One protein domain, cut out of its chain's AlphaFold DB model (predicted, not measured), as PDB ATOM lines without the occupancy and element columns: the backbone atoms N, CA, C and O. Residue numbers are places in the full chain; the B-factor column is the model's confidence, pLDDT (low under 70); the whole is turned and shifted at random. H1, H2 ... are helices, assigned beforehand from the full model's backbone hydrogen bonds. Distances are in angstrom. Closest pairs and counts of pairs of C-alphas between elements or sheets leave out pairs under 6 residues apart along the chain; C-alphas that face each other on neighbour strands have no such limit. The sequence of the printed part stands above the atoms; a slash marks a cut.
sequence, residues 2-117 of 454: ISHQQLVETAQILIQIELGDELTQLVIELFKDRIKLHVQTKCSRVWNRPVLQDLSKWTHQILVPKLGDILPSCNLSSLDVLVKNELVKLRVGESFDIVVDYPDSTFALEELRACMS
ATOM      1  N   ILE A   2      34.449 -68.439  28.055       51.19
ATOM      2  CA  ILE A   2      35.759 -69.015  28.388       51.19
ATOM      3  C   ILE A   2      35.806 -69.112  29.917       51.19
ATOM      4  O   ILE A   2      35.431 -68.149  30.593       51.19
ATOM      5  N   SER A   3      36.158 -70.272  30.469       68.25
ATOM      6  CA  SER A   3      36.253 -70.422  31.925       68.25
ATOM      7  C   SER A   3      37.443 -69.612  32.453       68.25
ATOM      8  O   SER A   3      38.432 -69.410  31.752       68.25
ATOM      9  N   HIS A   4      37.368 -69.124  33.696       67.06
ATOM     10  CA  HIS A   4      38.473 -68.370  34.310       67.06
ATOM     11  C   HIS A   4      39.799 -69.148  34.259       67.06
ATOM     12  O   HIS A   4      40.854 -68.560  34.051       67.06
ATOM     13  N   GLN A   5      39.707 -70.471  34.366       64.38
ATOM     14  CA  GLN A   5      40.820 -71.411  34.314       64.38
ATOM     15  C   GLN A   5      41.456 -71.483  32.915       64.38
ATOM     16  O   GLN A   5      42.671 -71.392  32.799       64.38
ATOM     17  N   GLN A   6      40.643 -71.502  31.851       68.94
ATOM     18  CA  GLN A   6      41.129 -71.420  30.467       68.94
ATOM     19  C   GLN A   6      41.842 -70.091  30.185       68.94
ATOM     20  O   GLN A   6      42.836 -70.068  29.472       68.94
ATOM     21  N   LEU A   7      41.364 -68.987  30.767       69.69
ATOM     22  CA  LEU A   7      42.008 -67.673  30.659       69.69
ATOM     23  C   LEU A   7      43.400 -67.659  31.308       69.69
ATOM     24  O   LEU A   7      44.343 -67.148  30.707       69.69
ATOM     25  N   VAL A   8      43.539 -68.261  32.489       71.12
ATOM     26  CA  VAL A   8      44.829 -68.381  33.191       71.12
ATOM     27  C   VAL A   8      45.800 -69.269  32.407       71.12
ATOM     28  O   VAL A   8      46.951 -68.889  32.213       71.12
ATOM     29  N   GLU A   9      45.334 -70.400  31.875       69.38
ATOM     30  CA  GLU A   9      46.150 -71.292  31.037       69.38
ATOM     31  C   GLU A   9      46.616 -70.594  29.749       69.38
ATOM     32  O   GLU A   9      47.794 -70.648  29.399       69.38
ATOM     33  N   THR A  10      45.726 -69.862  29.068       71.69
ATOM     34  CA  THR A  10      46.099 -69.092  27.869       71.69
ATOM     35  C   THR A  10      47.073 -67.958  28.181       71.69
ATOM     36  O   THR A  10      47.985 -67.716  27.396       71.69
ATOM     37  N   ALA A  11      46.936 -67.302  29.336       69.44
ATOM     38  CA  ALA A  11      47.863 -66.265  29.776       69.44
ATOM     39  C   ALA A  11      49.261 -66.842  30.048       69.44
ATOM     40  O   ALA A  11      50.251 -66.277  29.598       69.44
ATOM     41  N   GLN A  12      49.348 -68.006  30.700       70.62
ATOM     42  CA  GLN A  12      50.620 -68.698  30.938       70.62
ATOM     43  C   GLN A  12      51.313 -69.106  29.632       70.62
ATOM     44  O   GLN A  12      52.523 -68.927  29.504       70.62
ATOM     45  N   ILE A  13      50.556 -69.595  28.645       72.81
ATOM     46  CA  ILE A  13      51.086 -69.955  27.321       72.81
ATOM     47  C   ILE A  13      51.592 -68.709  26.577       72.81
ATOM     48  O   ILE A  13      52.678 -68.733  26.008       72.81
ATOM     49  N   LEU A  14      50.849 -67.600  26.609       70.69
ATOM     50  CA  LEU A  14      51.253 -66.344  25.961       70.69
ATOM     51  C   LEU A  14      52.498 -65.720  26.607       70.69
ATOM     52  O   LEU A  14      53.353 -65.189  25.900       70.69
ATOM     53  N   ILE A  15      52.639 -65.839  27.930       71.56
ATOM     54  CA  ILE A  15      53.846 -65.424  28.659       71.56
ATOM     55  C   ILE A  15      55.055 -66.281  28.246       71.56
ATOM     56  O   ILE A  15      56.153 -65.753  28.098       71.56
ATOM     57  N   GLN A  16      54.863 -67.583  28.004       74.12
ATOM     58  CA  GLN A  16      55.925 -68.481  27.530       74.12
ATOM     59  C   GLN A  16      56.363 -68.214  26.078       74.12
ATOM     60  O   GLN A  16      57.464 -68.610  25.708       74.12
ATOM     61  N   ILE A  17      55.535 -67.541  25.269       80.06
ATOM     62  CA  ILE A  17      55.801 -67.219  23.851       80.06
ATOM     63  C   ILE A  17      56.356 -65.780  23.690       80.06
ATOM     64  O   ILE A  17      56.338 -65.216  22.605       80.06
ATOM     65  N   GLU A  18      56.854 -65.156  24.766       72.50
ATOM     66  CA  GLU A  18      57.392 -63.775  24.773       72.50
ATOM     67  C   GLU A  18      56.374 -62.670  24.392       72.50
ATOM     68  O   GLU A  18      56.744 -61.514  24.210       72.50
ATOM     69  N   LEU A  19      55.069 -62.973  24.368       73.81
ATOM     70  CA  LEU A  19      53.973 -62.009  24.133       73.81
ATOM     71  C   LEU A  19      53.386 -61.438  25.440       73.81
ATOM     72  O   LEU A  19      52.253 -60.951  25.485       73.81
ATOM     73  N   GLY A  20      54.151 -61.503  26.531       69.56
ATOM     74  CA  GLY A  20      53.717 -61.060  27.858       69.56
ATOM     75  C   GLY A  20      53.408 -59.561  27.936       69.56
ATOM     76  O   GLY A  20      52.469 -59.171  28.634       69.56
ATOM     77  N   ASP A  21      54.135 -58.726  27.192       71.19
ATOM     78  CA  ASP A  21      53.973 -57.266  27.228       71.19
ATOM     79  C   ASP A  21      52.670 -56.805  26.552       71.19
ATOM     80  O   ASP A  21      51.936 -55.985  27.109       71.19
ATOM     81  N   GLU A  22      52.325 -57.384  25.396       75.69
ATOM     82  CA  GLU A  22      51.067 -57.096  24.688       75.69
ATOM     83  C   GLU A  22      49.851 -57.602  25.474       75.69
ATOM     84  O   GLU A  22      48.842 -56.900  25.600       75.69
ATOM     85  N   LEU A  23      49.964 -58.790  26.082       75.31
ATOM     86  CA  LEU A  23      48.942 -59.320  26.984       75.31
ATOM     87  C   LEU A  23      48.746 -58.399  28.195       75.31
ATOM     88  O   LEU A  23      47.611 -58.107  28.573       75.31
ATOM     89  N   THR A  24      49.837 -57.909  28.784       71.69
ATOM     90  CA  THR A  24      49.789 -56.990  29.927       71.69
ATOM     91  C   THR A  24      49.081 -55.686  29.559       71.69
ATOM     92  O   THR A  24      48.218 -55.232  30.312       71.69
ATOM     93  N   GLN A  25      49.374 -55.106  28.389       77.19
ATOM     94  CA  GLN A  25      48.680 -53.906  27.911       77.19
ATOM     95  C   GLN A  25      47.178 -54.142  27.716       77.19
ATOM     96  O   GLN A  25      46.374 -53.382  28.259       77.19
ATOM     97  N   LEU A  26      46.793 -55.221  27.026       79.38
ATOM     98  CA  LEU A  26      45.387 -55.551  26.778       79.38
ATOM     99  C   LEU A  26      44.618 -55.790  28.085       79.38
ATOM    100  O   LEU A  26      43.505 -55.295  28.265       79.38
ATOM    101  N   VAL A  27      45.214 -56.523  29.028       77.06
ATOM    102  CA  VAL A  27      44.610 -56.777  30.342       77.06
ATOM    103  C   VAL A  27      44.447 -55.465  31.111       77.06
ATOM    104  O   VAL A  27      43.372 -55.207  31.645       77.06
ATOM    105  N   ILE A  28      45.452 -54.586  31.123       75.50
ATOM    106  CA  ILE A  28      45.346 -53.280  31.789       75.50
ATOM    107  C   ILE A  28      44.227 -52.425  31.173       75.50
ATOM    108  O   ILE A  28      43.481 -51.789  31.922       75.50
ATOM    109  N   GLU A  29      44.068 -52.408  29.848       80.56
ATOM    110  CA  GLU A  29      42.971 -51.686  29.184       80.56
ATOM    111  C   GLU A  29      41.595 -52.264  29.539       80.56
ATOM    112  O   GLU A  29      40.705 -51.521  29.959       80.56
ATOM    113  N   LEU A  30      41.435 -53.589  29.508       82.31
ATOM    114  CA  LEU A  30      40.184 -54.245  29.902       82.31
ATOM    115  C   LEU A  30      39.823 -53.983  31.371       82.31
ATOM    116  O   LEU A  30      38.652 -53.792  31.712       82.31
ATOM    117  N   PHE A  31      40.818 -53.968  32.262       79.25
ATOM    118  CA  PHE A  31      40.603 -53.648  33.671       79.25
ATOM    119  C   PHE A  31      40.249 -52.170  33.868       79.25
ATOM    120  O   PHE A  31      39.346 -51.884  34.654       79.25
ATOM    121  N   LYS A  32      40.874 -51.242  33.130       80.12
ATOM    122  CA  LYS A  32      40.487 -49.819  33.115       80.12
ATOM    123  C   LYS A  32      39.026 -49.641  32.708       80.12
ATOM    124  O   LYS A  32      38.277 -48.979  33.427       80.12
ATOM    125  N   ASP A  33      38.599 -50.282  31.624       83.69
ATOM    126  CA  ASP A  33      37.215 -50.207  31.148       83.69
ATOM    127  C   ASP A  33      36.231 -50.826  32.140       83.69
ATOM    128  O   ASP A  33      35.165 -50.265  32.415       83.69
ATOM    129  N   ARG A  34      36.603 -51.951  32.759       84.12
ATOM    130  CA  ARG A  34      35.789 -52.591  33.795       84.12
ATOM    131  C   ARG A  34      35.659 -51.728  35.047       84.12
ATOM    132  O   ARG A  34      34.567 -51.655  35.611       84.12
ATOM    133  N   ILE A  35      36.744 -51.086  35.483       83.75
ATOM    134  CA  ILE A  35      36.744 -50.140  36.606       83.75
ATOM    135  C   ILE A  35      35.830 -48.963  36.278       83.75
ATOM    136  O   ILE A  35      34.933 -48.661  37.061       83.75
ATOM    137  N   LYS A  36      35.984 -48.363  35.096       85.50
ATOM    138  CA  LYS A  36      35.148 -47.252  34.634       85.50
ATOM    139  C   LYS A  36      33.664 -47.618  34.625       85.50
ATOM    140  O   LYS A  36      32.850 -46.878  35.175       85.50
ATOM    141  N   LEU A  37      33.307 -48.781  34.076       86.31
ATOM    142  CA  LEU A  37      31.924 -49.262  34.048       86.31
ATOM    143  C   LEU A  37      31.376 -49.513  35.459       86.31
ATOM    144  O   LEU A  37      30.233 -49.155  35.757       86.31
ATOM    145  N   HIS A  38      32.179 -50.113  36.342       85.00
ATOM    146  CA  HIS A  38      31.772 -50.385  37.719       85.00
ATOM    147  C   HIS A  38      31.526 -49.089  38.500       85.00
ATOM    148  O   HIS A  38      30.472 -48.941  39.122       85.00
ATOM    149  N   VAL A  39      32.451 -48.130  38.393       85.81
ATOM    150  CA  VAL A  39      32.353 -46.804  39.015       85.81
ATOM    151  C   VAL A  39      31.133 -46.046  38.485       85.81
ATOM    152  O   VAL A  39      30.338 -45.541  39.274       85.81
ATOM    153  N   GLN A  40      30.898 -46.035  37.173       85.81
ATOM    154  CA  GLN A  40      29.709 -45.393  36.599       85.81
ATOM    155  C   GLN A  40      28.402 -46.034  37.083       85.81
ATOM    156  O   GLN A  40      27.465 -45.327  37.437       85.81
ATOM    157  N   THR A  41      28.335 -47.365  37.147       85.75
ATOM    158  CA  THR A  41      27.086 -48.072  37.479       85.75
ATOM    159  C   THR A  41      26.743 -48.002  38.969       85.75
ATOM    160  O   THR A  41      25.569 -47.971  39.332       85.75
ATOM    161  N   LYS A  42      27.750 -48.040  39.850       83.06
ATOM    162  CA  LYS A  42      27.545 -48.144  41.305       83.06
ATOM    163  C   LYS A  42      27.710 -46.826  42.054       83.06
ATOM    164  O   LYS A  42      27.131 -46.695  43.132       83.06
ATOM    165  N   CYS A  43      28.468 -45.881  41.502       82.75
ATOM    166  CA  CYS A  43      28.841 -44.648  42.195       82.75
ATOM    167  C   CYS A  43      28.146 -43.402  41.628       82.75
ATOM    168  O   CYS A  43      28.091 -42.388  42.324       82.75
ATOM    169  N   SER A  44      27.614 -43.443  40.399       86.12
ATOM    170  CA  SER A  44      26.950 -42.275  39.801       86.12
ATOM    171  C   SER A  44      25.711 -41.868  40.595       86.12
ATOM    172  O   SER A  44      24.907 -42.719  40.974       86.12
ATOM    173  N   ARG A  45      25.581 -40.561  40.858       84.25
ATOM    174  CA  ARG A  45      24.478 -39.948  41.630       84.25
ATOM    175  C   ARG A  45      24.251 -40.508  43.039       84.25
ATOM    176  O   ARG A  45      23.191 -40.319  43.624       84.25
ATOM    177  N   VAL A  46      25.238 -41.206  43.592       86.50
ATOM    178  CA  VAL A  46      25.222 -41.675  44.979       86.50
ATOM    179  C   VAL A  46      26.166 -40.787  45.771       86.50
ATOM    180  O   VAL A  46      27.381 -40.962  45.671       86.50
ATOM    181  N   TRP A  47      25.615 -39.829  46.518       87.38
ATOM    182  CA  TRP A  47      26.400 -38.831  47.262       87.38
ATOM    183  C   TRP A  47      26.187 -38.874  48.782       87.38
ATOM    184  O   TRP A  47      26.987 -38.323  49.530       87.38
ATOM    185  N   ASN A  48      25.155 -39.587  49.231       85.75
ATOM    186  CA  ASN A  48      24.689 -39.640  50.619       85.75
ATOM    187  C   ASN A  48      25.363 -40.716  51.489       85.75
ATOM    188  O   ASN A  48      24.955 -40.939  52.628       85.75
ATOM    189  N   ARG A  49      26.350 -41.444  50.959       85.75
ATOM    190  CA  ARG A  49      27.047 -42.526  51.668       85.75
ATOM    191  C   ARG A  49      28.502 -42.635  51.210       85.75
ATOM    192  O   ARG A  49      28.778 -42.275  50.065       85.75
ATOM    193  N   PRO A  50      29.404 -43.184  52.042       84.19
ATOM    194  CA  PRO A  50      30.793 -43.400  51.652       84.19
ATOM    195  C   PRO A  50      30.895 -44.519  50.607       84.19
ATOM    196  O   PRO A  50      30.541 -45.667  50.875       84.19
ATOM    197  N   VAL A  51      31.379 -44.193  49.410       85.06
ATOM    198  CA  VAL A  51      31.540 -45.126  48.285       85.06
ATOM    199  C   VAL A  51      32.994 -45.594  48.141       85.06
ATOM    200  O   VAL A  51      33.251 -46.684  47.630       85.06
ATOM    201  N   LEU A  52      33.960 -44.826  48.642       82.44
ATOM    202  CA  LEU A  52      35.386 -45.144  48.584       82.44
ATOM    203  C   LEU A  52      35.721 -46.426  49.358       82.44
ATOM    204  O   LEU A  52      36.542 -47.223  48.906       82.44
ATOM    205  N   GLN A  53      35.064 -46.655  50.500       82.56
ATOM    206  CA  GLN A  53      35.254 -47.876  51.292       82.56
ATOM    207  C   GLN A  53      34.751 -49.120  50.553       82.56
ATOM    208  O   GLN A  53      35.417 -50.156  50.554       82.56
ATOM    209  N   ASP A  54      33.598 -49.016  49.893       83.44
ATOM    210  CA  ASP A  54      33.026 -50.106  49.104       83.44
ATOM    211  C   ASP A  54      33.871 -50.395  47.858       83.44
ATOM    212  O   ASP A  54      34.118 -51.558  47.530       83.44
ATOM    213  N   LEU A  55      34.391 -49.347  47.210       82.94
ATOM    214  CA  LEU A  55      35.319 -49.477  46.089       82.94
ATOM    215  C   LEU A  55      36.645 -50.110  46.512       82.94
ATOM    216  O   LEU A  55      37.113 -51.011  45.827       82.94
ATOM    217  N   SER A  56      37.227 -49.712  47.645       81.69
ATOM    218  CA  SER A  56      38.459 -50.323  48.161       81.69
ATOM    219  C   SER A  56      38.258 -51.808  48.485       81.69
ATOM    220  O   SER A  56      39.071 -52.641  48.081       81.69
ATOM    221  N   LYS A  57      37.133 -52.179  49.117       84.44
ATOM    222  CA  LYS A  57      36.781 -53.592  49.345       84.44
ATOM    223  C   LYS A  57      36.659 -54.357  48.031       84.44
ATOM    224  O   LYS A  57      37.236 -55.433  47.903       84.44
ATOM    225  N   TRP A  58      35.947 -53.806  47.049       84.25
ATOM    226  CA  TRP A  58      35.805 -54.424  45.731       84.25
ATOM    227  C   TRP A  58      37.157 -54.593  45.025       84.25
ATOM    228  O   TRP A  58      37.447 -55.663  44.487       84.25
ATOM    229  N   THR A  59      38.017 -53.580  45.089       80.94
ATOM    230  CA  THR A  59      39.365 -53.634  44.531       80.94
ATOM    231  C   THR A  59      40.182 -54.762  45.157       80.94
ATOM    232  O   THR A  59      40.636 -55.650  44.435       80.94
ATOM    233  N   HIS A  60      40.305 -54.802  46.487       79.50
ATOM    234  CA  HIS A  60      41.133 -55.798  47.173       79.50
ATOM    235  C   HIS A  60      40.557 -57.219  47.143       79.50
ATOM    236  O   HIS A  60      41.320 -58.178  47.114       79.50
ATOM    237  N   GLN A  61      39.231 -57.382  47.147       81.38
ATOM    238  CA  GLN A  61      38.599 -58.707  47.215       81.38
ATOM    239  C   GLN A  61      38.312 -59.320  45.843       81.38
ATOM    240  O   GLN A  61      38.197 -60.538  45.738       81.38
ATOM    241  N   ILE A  62      38.151 -58.506  44.794       77.69
ATOM    242  CA  ILE A  62      37.709 -58.991  43.478       77.69
ATOM    243  C   ILE A  62      38.722 -58.679  42.383       77.69
ATOM    244  O   ILE A  62      39.002 -59.566  41.578       77.69
ATOM    245  N   LEU A  63      39.251 -57.454  42.307       74.88
ATOM    246  CA  LEU A  63      40.176 -57.093  41.228       74.88
ATOM    247  C   LEU A  63      41.592 -57.605  41.476       74.88
ATOM    248  O   LEU A  63      42.176 -58.190  40.571       74.88
ATOM    249  N   VAL A  64      42.120 -57.413  42.685       76.94
ATOM    250  CA  VAL A  64      43.488 -57.803  43.049       76.94
ATOM    251  C   VAL A  64      43.736 -59.309  42.873       76.94
ATOM    252  O   VAL A  64      44.707 -59.644  42.197       76.94
ATOM    253  N   PRO A  65      42.870 -60.224  43.361       77.19
ATOM    254  CA  PRO A  65      43.079 -61.659  43.167       77.19
ATOM    255  C   PRO A  65      43.010 -62.059  41.689       77.19
ATOM    256  O   PRO A  65      43.907 -62.720  41.185       77.19
ATOM    257  N   LYS A  66      42.008 -61.557  40.953       74.75
ATOM    258  CA  LYS A  66      41.833 -61.871  39.524       74.75
ATOM    259  C   LYS A  66      42.959 -61.343  38.645       74.75
ATOM    260  O   LYS A  66      43.223 -61.924  37.598       74.75
ATOM    261  N   LEU A  67      43.568 -60.221  39.023       72.44
ATOM    262  CA  LEU A  67      44.736 -59.683  38.335       72.44
ATOM    263  C   LEU A  67      45.984 -60.500  38.687       72.44
ATOM    264  O   LEU A  67      46.734 -60.841  37.785       72.44
ATOM    265  N   GLY A  68      46.169 -60.856  39.964       70.44
ATOM    266  CA  GLY A  68      47.292 -61.681  40.421       70.44
ATOM    267  C   GLY A  68      47.317 -63.077  39.791       70.44
ATOM    268  O   GLY A  68      48.392 -63.573  39.469       70.44
ATOM    269  N   ASP A  69      46.143 -63.661  39.531       70.06
ATOM    270  CA  ASP A  69      46.008 -64.956  38.850       70.06
ATOM    271  C   ASP A  69      46.422 -64.904  37.364       70.06
ATOM    272  O   ASP A  69      46.807 -65.924  36.794       70.06
ATOM    273  N   ILE A  70      46.337 -63.732  36.719       68.88
ATOM    274  CA  ILE A  70      46.626 -63.542  35.284       68.88
ATOM    275  C   ILE A  70      48.025 -62.935  35.072       68.88
ATOM    276  O   ILE A  70      48.711 -63.289  34.116       68.88
ATOM    277  N   LEU A  71      48.456 -62.032  35.959       67.19
ATOM    278  CA  LEU A  71      49.709 -61.272  35.896       67.19
ATOM    279  C   LEU A  71      50.354 -61.185  37.298       67.19
ATOM    280  O   LEU A  71      50.082 -60.245  38.051       67.19
ATOM    281  N   PRO A  72      51.258 -62.118  37.655       63.44
ATOM    282  CA  PRO A  72      51.884 -62.180  38.982       63.44
ATOM    283  C   PRO A  72      52.791 -60.984  39.328       63.44
ATOM    284  O   PRO A  72      53.118 -60.770  40.493       63.44
ATOM    285  N   SER A  73      53.231 -60.217  38.326       59.09
ATOM    286  CA  SER A  73      54.237 -59.151  38.444       59.09
ATOM    287  C   SER A  73      53.662 -57.728  38.468       59.09
ATOM    288  O   SER A  73      54.425 -56.761  38.531       59.09
ATOM    289  N   CYS A  74      52.336 -57.552  38.426       60.16
ATOM    290  CA  CYS A  74      51.735 -56.216  38.406       60.16
ATOM    291  C   CYS A  74      51.798 -55.513  39.771       60.16
ATOM    292  O   CYS A  74      51.417 -56.062  40.805       60.16
ATOM    293  N   ASN A  75      52.203 -54.239  39.764       63.03
ATOM    294  CA  ASN A  75      52.202 -53.404  40.962       63.03
ATOM    295  C   ASN A  75      50.762 -53.035  41.368       63.03
ATOM    296  O   ASN A  75      50.110 -52.188  40.757       63.03
ATOM    297  N   LEU A  76      50.283 -53.670  42.435       62.00
ATOM    298  CA  LEU A  76      48.926 -53.535  42.971       62.00
ATOM    299  C   LEU A  76      48.597 -52.110  43.451       62.00
ATOM    300  O   LEU A  76      47.445 -51.688  43.381       62.00
ATOM    301  N   SER A  77      49.608 -51.335  43.862       63.81
ATOM    302  CA  SER A  77      49.426 -49.951  44.330       63.81
ATOM    303  C   SER A  77      48.957 -48.993  43.226       63.81
ATOM    304  O   SER A  77      48.235 -48.032  43.493       63.81
ATOM    305  N   SER A  78      49.298 -49.275  41.965       70.38
ATOM    306  CA  SER A  78      48.873 -48.465  40.819       70.38
ATOM    307  C   SER A  78      47.377 -48.602  40.529       70.38
ATOM    308  O   SER A  78      46.778 -47.691  39.958       70.38
ATOM    309  N   LEU A  79      46.758 -49.714  40.938       74.56
ATOM    310  CA  LEU A  79      45.350 -49.992  40.673       74.56
ATOM    311  C   LEU A  79      44.428 -49.215  41.625       74.56
ATOM    312  O   LEU A  79      43.422 -48.670  41.178       74.56
ATOM    313  N   ASP A  80      44.815 -49.053  42.893       76.44
ATOM    314  CA  ASP A  80      44.092 -48.195  43.842       76.44
ATOM    315  C   ASP A  80      44.117 -46.723  43.413       76.44
ATOM    316  O   ASP A  80      43.100 -46.028  43.481       76.44
ATOM    317  N   VAL A  81      45.263 -46.249  42.914       81.12
ATOM    318  CA  VAL A  81      45.393 -44.898  42.344       81.12
ATOM    319  C   VAL A  81      44.497 -44.743  41.114       81.12
ATOM    320  O   VAL A  81      43.841 -43.717  40.953       81.12
ATOM    321  N   LEU A  82      44.404 -45.772  40.267       80.88
ATOM    322  CA  LEU A  82      43.550 -45.763  39.080       80.88
ATOM    323  C   LEU A  82      42.062 -45.687  39.445       80.88
ATOM    324  O   LEU A  82      41.344 -44.853  38.896       80.88
ATOM    325  N   VAL A  83      41.608 -46.495  40.408       83.06
ATOM    326  CA  VAL A  83      40.220 -46.473  40.902       83.06
ATOM    327  C   VAL A  83      39.878 -45.113  41.513       83.06
ATOM    328  O   VAL A  83      38.830 -44.549  41.192       83.06
ATOM    329  N   LYS A  84      40.774 -44.542  42.332       84.31
ATOM    330  CA  LYS A  84      40.609 -43.185  42.881       84.31
ATOM    331  C   LYS A  84      40.532 -42.133  41.774       84.31
ATOM    332  O   LYS A  84      39.646 -41.286  41.806       84.31
ATOM    333  N   ASN A  85      41.398 -42.211  40.764       85.75
ATOM    334  CA  ASN A  85      41.403 -41.272  39.643       85.75
ATOM    335  C   ASN A  85      40.114 -41.345  38.810       85.75
ATOM    336  O   ASN A  85      39.585 -40.304  38.423       85.75
ATOM    337  N   GLU A  86      39.581 -42.541  38.546       85.81
ATOM    338  CA  GLU A  86      38.300 -42.691  37.841       85.81
ATOM    339  C   GLU A  86      37.112 -42.203  38.684       85.81
ATOM    340  O   GLU A  86      36.199 -41.570  38.149       85.81
ATOM    341  N   LEU A  87      37.145 -42.404  40.008       86.62
ATOM    342  CA  LEU A  87      36.147 -41.834  40.915       86.62
ATOM    343  C   LEU A  87      36.188 -40.299  40.903       86.62
ATOM    344  O   LEU A  87      35.140 -39.667  40.778       86.62
ATOM    345  N   VAL A  88      37.379 -39.694  40.973       89.25
ATOM    346  CA  VAL A  88      37.551 -38.234  40.889       89.25
ATOM    347  C   VAL A  88      36.999 -37.710  39.566       89.25
ATOM    348  O   VAL A  88      36.225 -36.760  39.581       89.25
ATOM    349  N   LYS A  89      37.303 -38.346  38.428       89.38
ATOM    350  CA  LYS A  89      36.757 -37.936  37.120       89.38
ATOM    351  C   LYS A  89      35.228 -37.956  37.092       89.38
ATOM    352  O   LYS A  89      34.620 -37.012  36.590       89.38
ATOM    353  N   LEU A  90      34.607 -39.002  37.645       89.50
ATOM    354  CA  LEU A  90      33.150 -39.087  37.758       89.50
ATOM    355  C   LEU A  90      32.600 -37.929  38.609       89.50
ATOM    356  O   LEU A  90      31.696 -37.218  38.175       89.50
ATOM    357  N   ARG A  91      33.180 -37.705  39.795       90.00
ATOM    358  CA  ARG A  91      32.747 -36.658  40.736       90.00
ATOM    359  C   ARG A  91      32.986 -35.246  40.218       90.00
ATOM    360  O   ARG A  91      32.162 -34.375  40.460       90.00
ATOM    361  N   VAL A  92      34.050 -35.018  39.452       90.81
ATOM    362  CA  VAL A  92      34.294 -33.748  38.755       90.81
ATOM    363  C   VAL A  92      33.189 -33.475  37.731       90.81
ATOM    364  O   VAL A  92      32.688 -32.352  37.662       90.81
ATOM    365  N   GLY A  93      32.751 -34.495  36.984       90.62
ATOM    366  CA  GLY A  93      31.626 -34.380  36.050       90.62
ATOM    367  C   GLY A  93      30.282 -34.106  36.735       90.62
ATOM    368  O   GLY A  93      29.463 -33.361  36.203       90.62
ATOM    369  N   GLU A  94      30.078 -34.658  37.932       92.62
ATOM    370  CA  GLU A  94      28.879 -34.461  38.765       92.62
ATOM    371  C   GLU A  94      29.003 -33.269  39.738       92.62
ATOM    372  O   GLU A  94      28.089 -33.017  40.520       92.62
ATOM    373  N   SER A  95      30.109 -32.516  39.701       92.19
ATOM    374  CA  SER A  95      30.472 -31.525  40.731       92.19
ATOM    375  C   SER A  95      29.399 -30.467  40.977       92.19
ATOM    376  O   SER A  95      29.147 -30.104  42.122       92.19
ATOM    377  N   PHE A  96      28.733 -29.998  39.920       93.44
ATOM    378  CA  PHE A  96      27.642 -29.035  40.050       93.44
ATOM    379  C   PHE A  96      26.453 -29.616  40.822       93.44
ATOM    380  O   PHE A  96      25.938 -28.969  41.724       93.44
ATOM    381  N   ASP A  97      26.036 -30.839  40.494       93.06
ATOM    382  CA  ASP A  97      24.882 -31.460  41.143       93.06
ATOM    383  C   ASP A  97      25.192 -31.835  42.601       93.06
ATOM    384  O   ASP A  97      24.346 -31.642  43.467       93.06
ATOM    385  N   ILE A  98      26.433 -32.246  42.892       92.44
ATOM    386  CA  ILE A  98      26.921 -32.475  44.263       92.44
ATOM    387  C   ILE A  98      26.808 -31.194  45.099       92.44
ATOM    388  O   ILE A  98      26.337 -31.243  46.231       92.44
ATOM    389  N   VAL A  99      27.212 -30.042  44.556       93.50
ATOM    390  CA  VAL A  99      27.116 -28.753  45.263       93.50
ATOM    391  C   VAL A  99      25.661 -28.331  45.477       93.50
ATOM    392  O   VAL A  99      25.336 -27.770  46.521       93.50
ATOM    393  N   VAL A 100      24.778 -28.593  44.512       91.75
ATOM    394  CA  VAL A 100      23.345 -28.276  44.630       91.75
ATOM    395  C   VAL A 100      22.658 -29.129  45.702       91.75
ATOM    396  O   VAL A 100      21.785 -28.616  46.395       91.75
ATOM    397  N   ASP A 101      23.068 -30.388  45.863       90.94
ATOM    398  CA  ASP A 101      22.511 -31.343  46.837       90.94
ATOM    399  C   ASP A 101      23.105 -31.203  48.256       90.94
ATOM    400  O   ASP A 101      22.778 -31.958  49.169       90.94
ATOM    401  N   TYR A 102      24.001 -30.236  48.478       89.25
ATOM    402  CA  TYR A 102      24.501 -29.924  49.819       89.25
ATOM    403  C   TYR A 102      23.336 -29.479  50.729       89.25
ATOM    404  O   TYR A 102      22.580 -28.589  50.326       89.25
ATOM    405  N   PRO A 103      23.187 -30.018  51.961       88.81
ATOM    406  CA  PRO A 103      24.188 -30.727  52.779       88.81
ATOM    407  C   PRO A 103      24.197 -32.265  52.694       88.81
ATOM    408  O   PRO A 103      25.080 -32.895  53.284       88.81
ATOM    409  N   ASP A 104      23.267 -32.888  51.972       88.75
ATOM    410  CA  ASP A 104      23.150 -34.354  51.913       88.75
ATOM    411  C   ASP A 104      24.336 -35.009  51.176       88.75
ATOM    412  O   ASP A 104      24.683 -36.168  51.419       88.75
ATOM    413  N   SER A 105      25.026 -34.238  50.333       91.50
ATOM    414  CA  SER A 105      26.199 -34.646  49.554       91.50
ATOM    415  C   SER A 105      27.555 -34.523  50.276       91.50
ATOM    416  O   SER A 105      28.608 -34.719  49.661       91.50
ATOM    417  N   THR A 106      27.564 -34.216  51.578       89.69
ATOM    418  CA  THR A 106      28.784 -34.016  52.396       89.69
ATOM    419  C   THR A 106      29.796 -35.155  52.292       89.69
ATOM    420  O   THR A 106      30.982 -34.896  52.077       89.69
ATOM    421  N   PHE A 107      29.346 -36.411  52.342       88.31
ATOM    422  CA  PHE A 107      30.234 -37.572  52.218       88.31
ATOM    423  C   PHE A 107      30.987 -37.600  50.881       88.31
ATOM    424  O   PHE A 107      32.184 -37.879  50.849       88.31
ATOM    425  N   ALA A 108      30.323 -37.257  49.771       89.06
ATOM    426  CA  ALA A 108      30.971 -37.215  48.460       89.06
ATOM    427  C   ALA A 108      32.049 -36.123  48.370       89.06
ATOM    428  O   ALA A 108      33.053 -36.312  47.681       89.06
ATOM    429  N   LEU A 109      31.861 -34.997  49.067       90.25
ATOM    430  CA  LEU A 109      32.825 -33.894  49.122       90.25
ATOM    431  C   LEU A 109      34.072 -34.268  49.936       90.25
ATOM    432  O   LEU A 109      35.193 -33.988  49.509       90.25
ATOM    433  N   GLU A 110      33.893 -34.944  51.073       88.44
ATOM    434  CA  GLU A 110      34.999 -35.458  51.891       88.44
ATOM    435  C   GLU A 110      35.811 -36.528  51.148       88.44
ATOM    436  O   GLU A 110      37.044 -36.520  51.176       88.44
ATOM    437  N   GLU A 111      35.140 -37.419  50.415       88.06
ATOM    438  CA  GLU A 111      35.809 -38.415  49.576       88.06
ATOM    439  C   GLU A 111      36.564 -37.774  48.413       88.06
ATOM    440  O   GLU A 111      37.688 -38.183  48.108       88.06
ATOM    441  N   LEU A 112      35.979 -36.751  47.783       88.06
ATOM    442  CA  LEU A 112      36.646 -35.988  46.733       88.06
ATOM    443  C   LEU A 112      37.923 -35.336  47.275       88.06
ATOM    444  O   LEU A 112      38.973 -35.470  46.651       88.06
ATOM    445  N   ARG A 113      37.875 -34.727  48.468       87.88
ATOM    446  CA  ARG A 113      39.068 -34.203  49.151       87.88
ATOM    447  C   ARG A 113      40.125 -35.276  49.380       87.88
ATOM    448  O   ARG A 113      41.295 -35.037  49.110       87.88
ATOM    449  N   ALA A 114      39.732 -36.443  49.888       85.12
ATOM    450  CA  ALA A 114      40.672 -37.522  50.184       85.12
ATOM    451  C   ALA A 114      41.321 -38.116  48.919       85.12
ATOM    452  O   ALA A 114      42.431 -38.645  48.987       85.12
ATOM    453  N   CYS A 115      40.635 -38.052  47.772       84.44
ATOM    454  CA  CYS A 115      41.121 -38.606  46.507       84.44
ATOM    455  C   CYS A 115      41.891 -37.601  45.640       84.44
ATOM    456  O   CYS A 115      42.696 -38.023  44.811       84.44
ATOM    457  N   MET A 116      41.658 -36.296  45.797       82.19
ATOM    458  CA  MET A 116      42.391 -35.274  45.052       82.19
ATOM    459  C   MET A 116      43.765 -35.047  45.674       82.19
ATOM    460  O   MET A 116      43.897 -34.604  46.810       82.19
ATOM    461  N   SER A 117      44.812 -35.358  44.914       76.50
ATOM    462  CA  SER A 117      46.201 -35.173  45.359       76.50
ATOM    463  C   SER A 117      47.051 -34.399  44.356       76.50
ATOM    464  O   SER A 117      48.139 -33.952  44.706       76.50
TER     465      SER A 117
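AT A GLANCE: This is residues 2 to 117 of the 454 residues of the protein "CULLIN_2 domain-containing protein" of Ogataea polymorpha (UniProt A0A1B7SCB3). A loose rod of helices: H2, H3 and H4 make an up-and-down bundle, each running against the one before, with H1 at one end and H5 and H6 toward the other. The 116 printed residues, with six named helices, are all helix in class; the radius of gyration of the C-alphas is 16.9 A, the spans 56 by 25 by 18 A.

IN THESE COORDINATES: H1, residues 4 to 16, begins at C-alpha 4 (38.473, -68.370, 34.310). H2, residues 20 to 43, is 33.1 A long; H3, residues 52 to 68, 22.0 A, with a kink of 30 degrees near residue 59; H4, residues 77 to 93, 25.1 A. H5 is residues 95 to 100; H6, residues 106 to 115, ends at C-alpha 115 (41.121, -38.606, 46.507).

HOW THE PARTS SIT: H1 and H2, a hairpin, only just touch, with 3 pairs within 8 A, closest C-alphas Leu 14 and Gly 20. The hub H4 touches H2, H3 and H6, closest C-alphas Lys 84 and Cys 115 of H6, 5.9 A. O i to N i+4 pairs are within hydrogen-bond range throughout H1, H2, H5 and H6, 10 of 13 in H3, 12 of 13 in H4.

THE WHOLE: The printed part has no cut and no long link; residues 70 to 77 are among those under pLDDT 70.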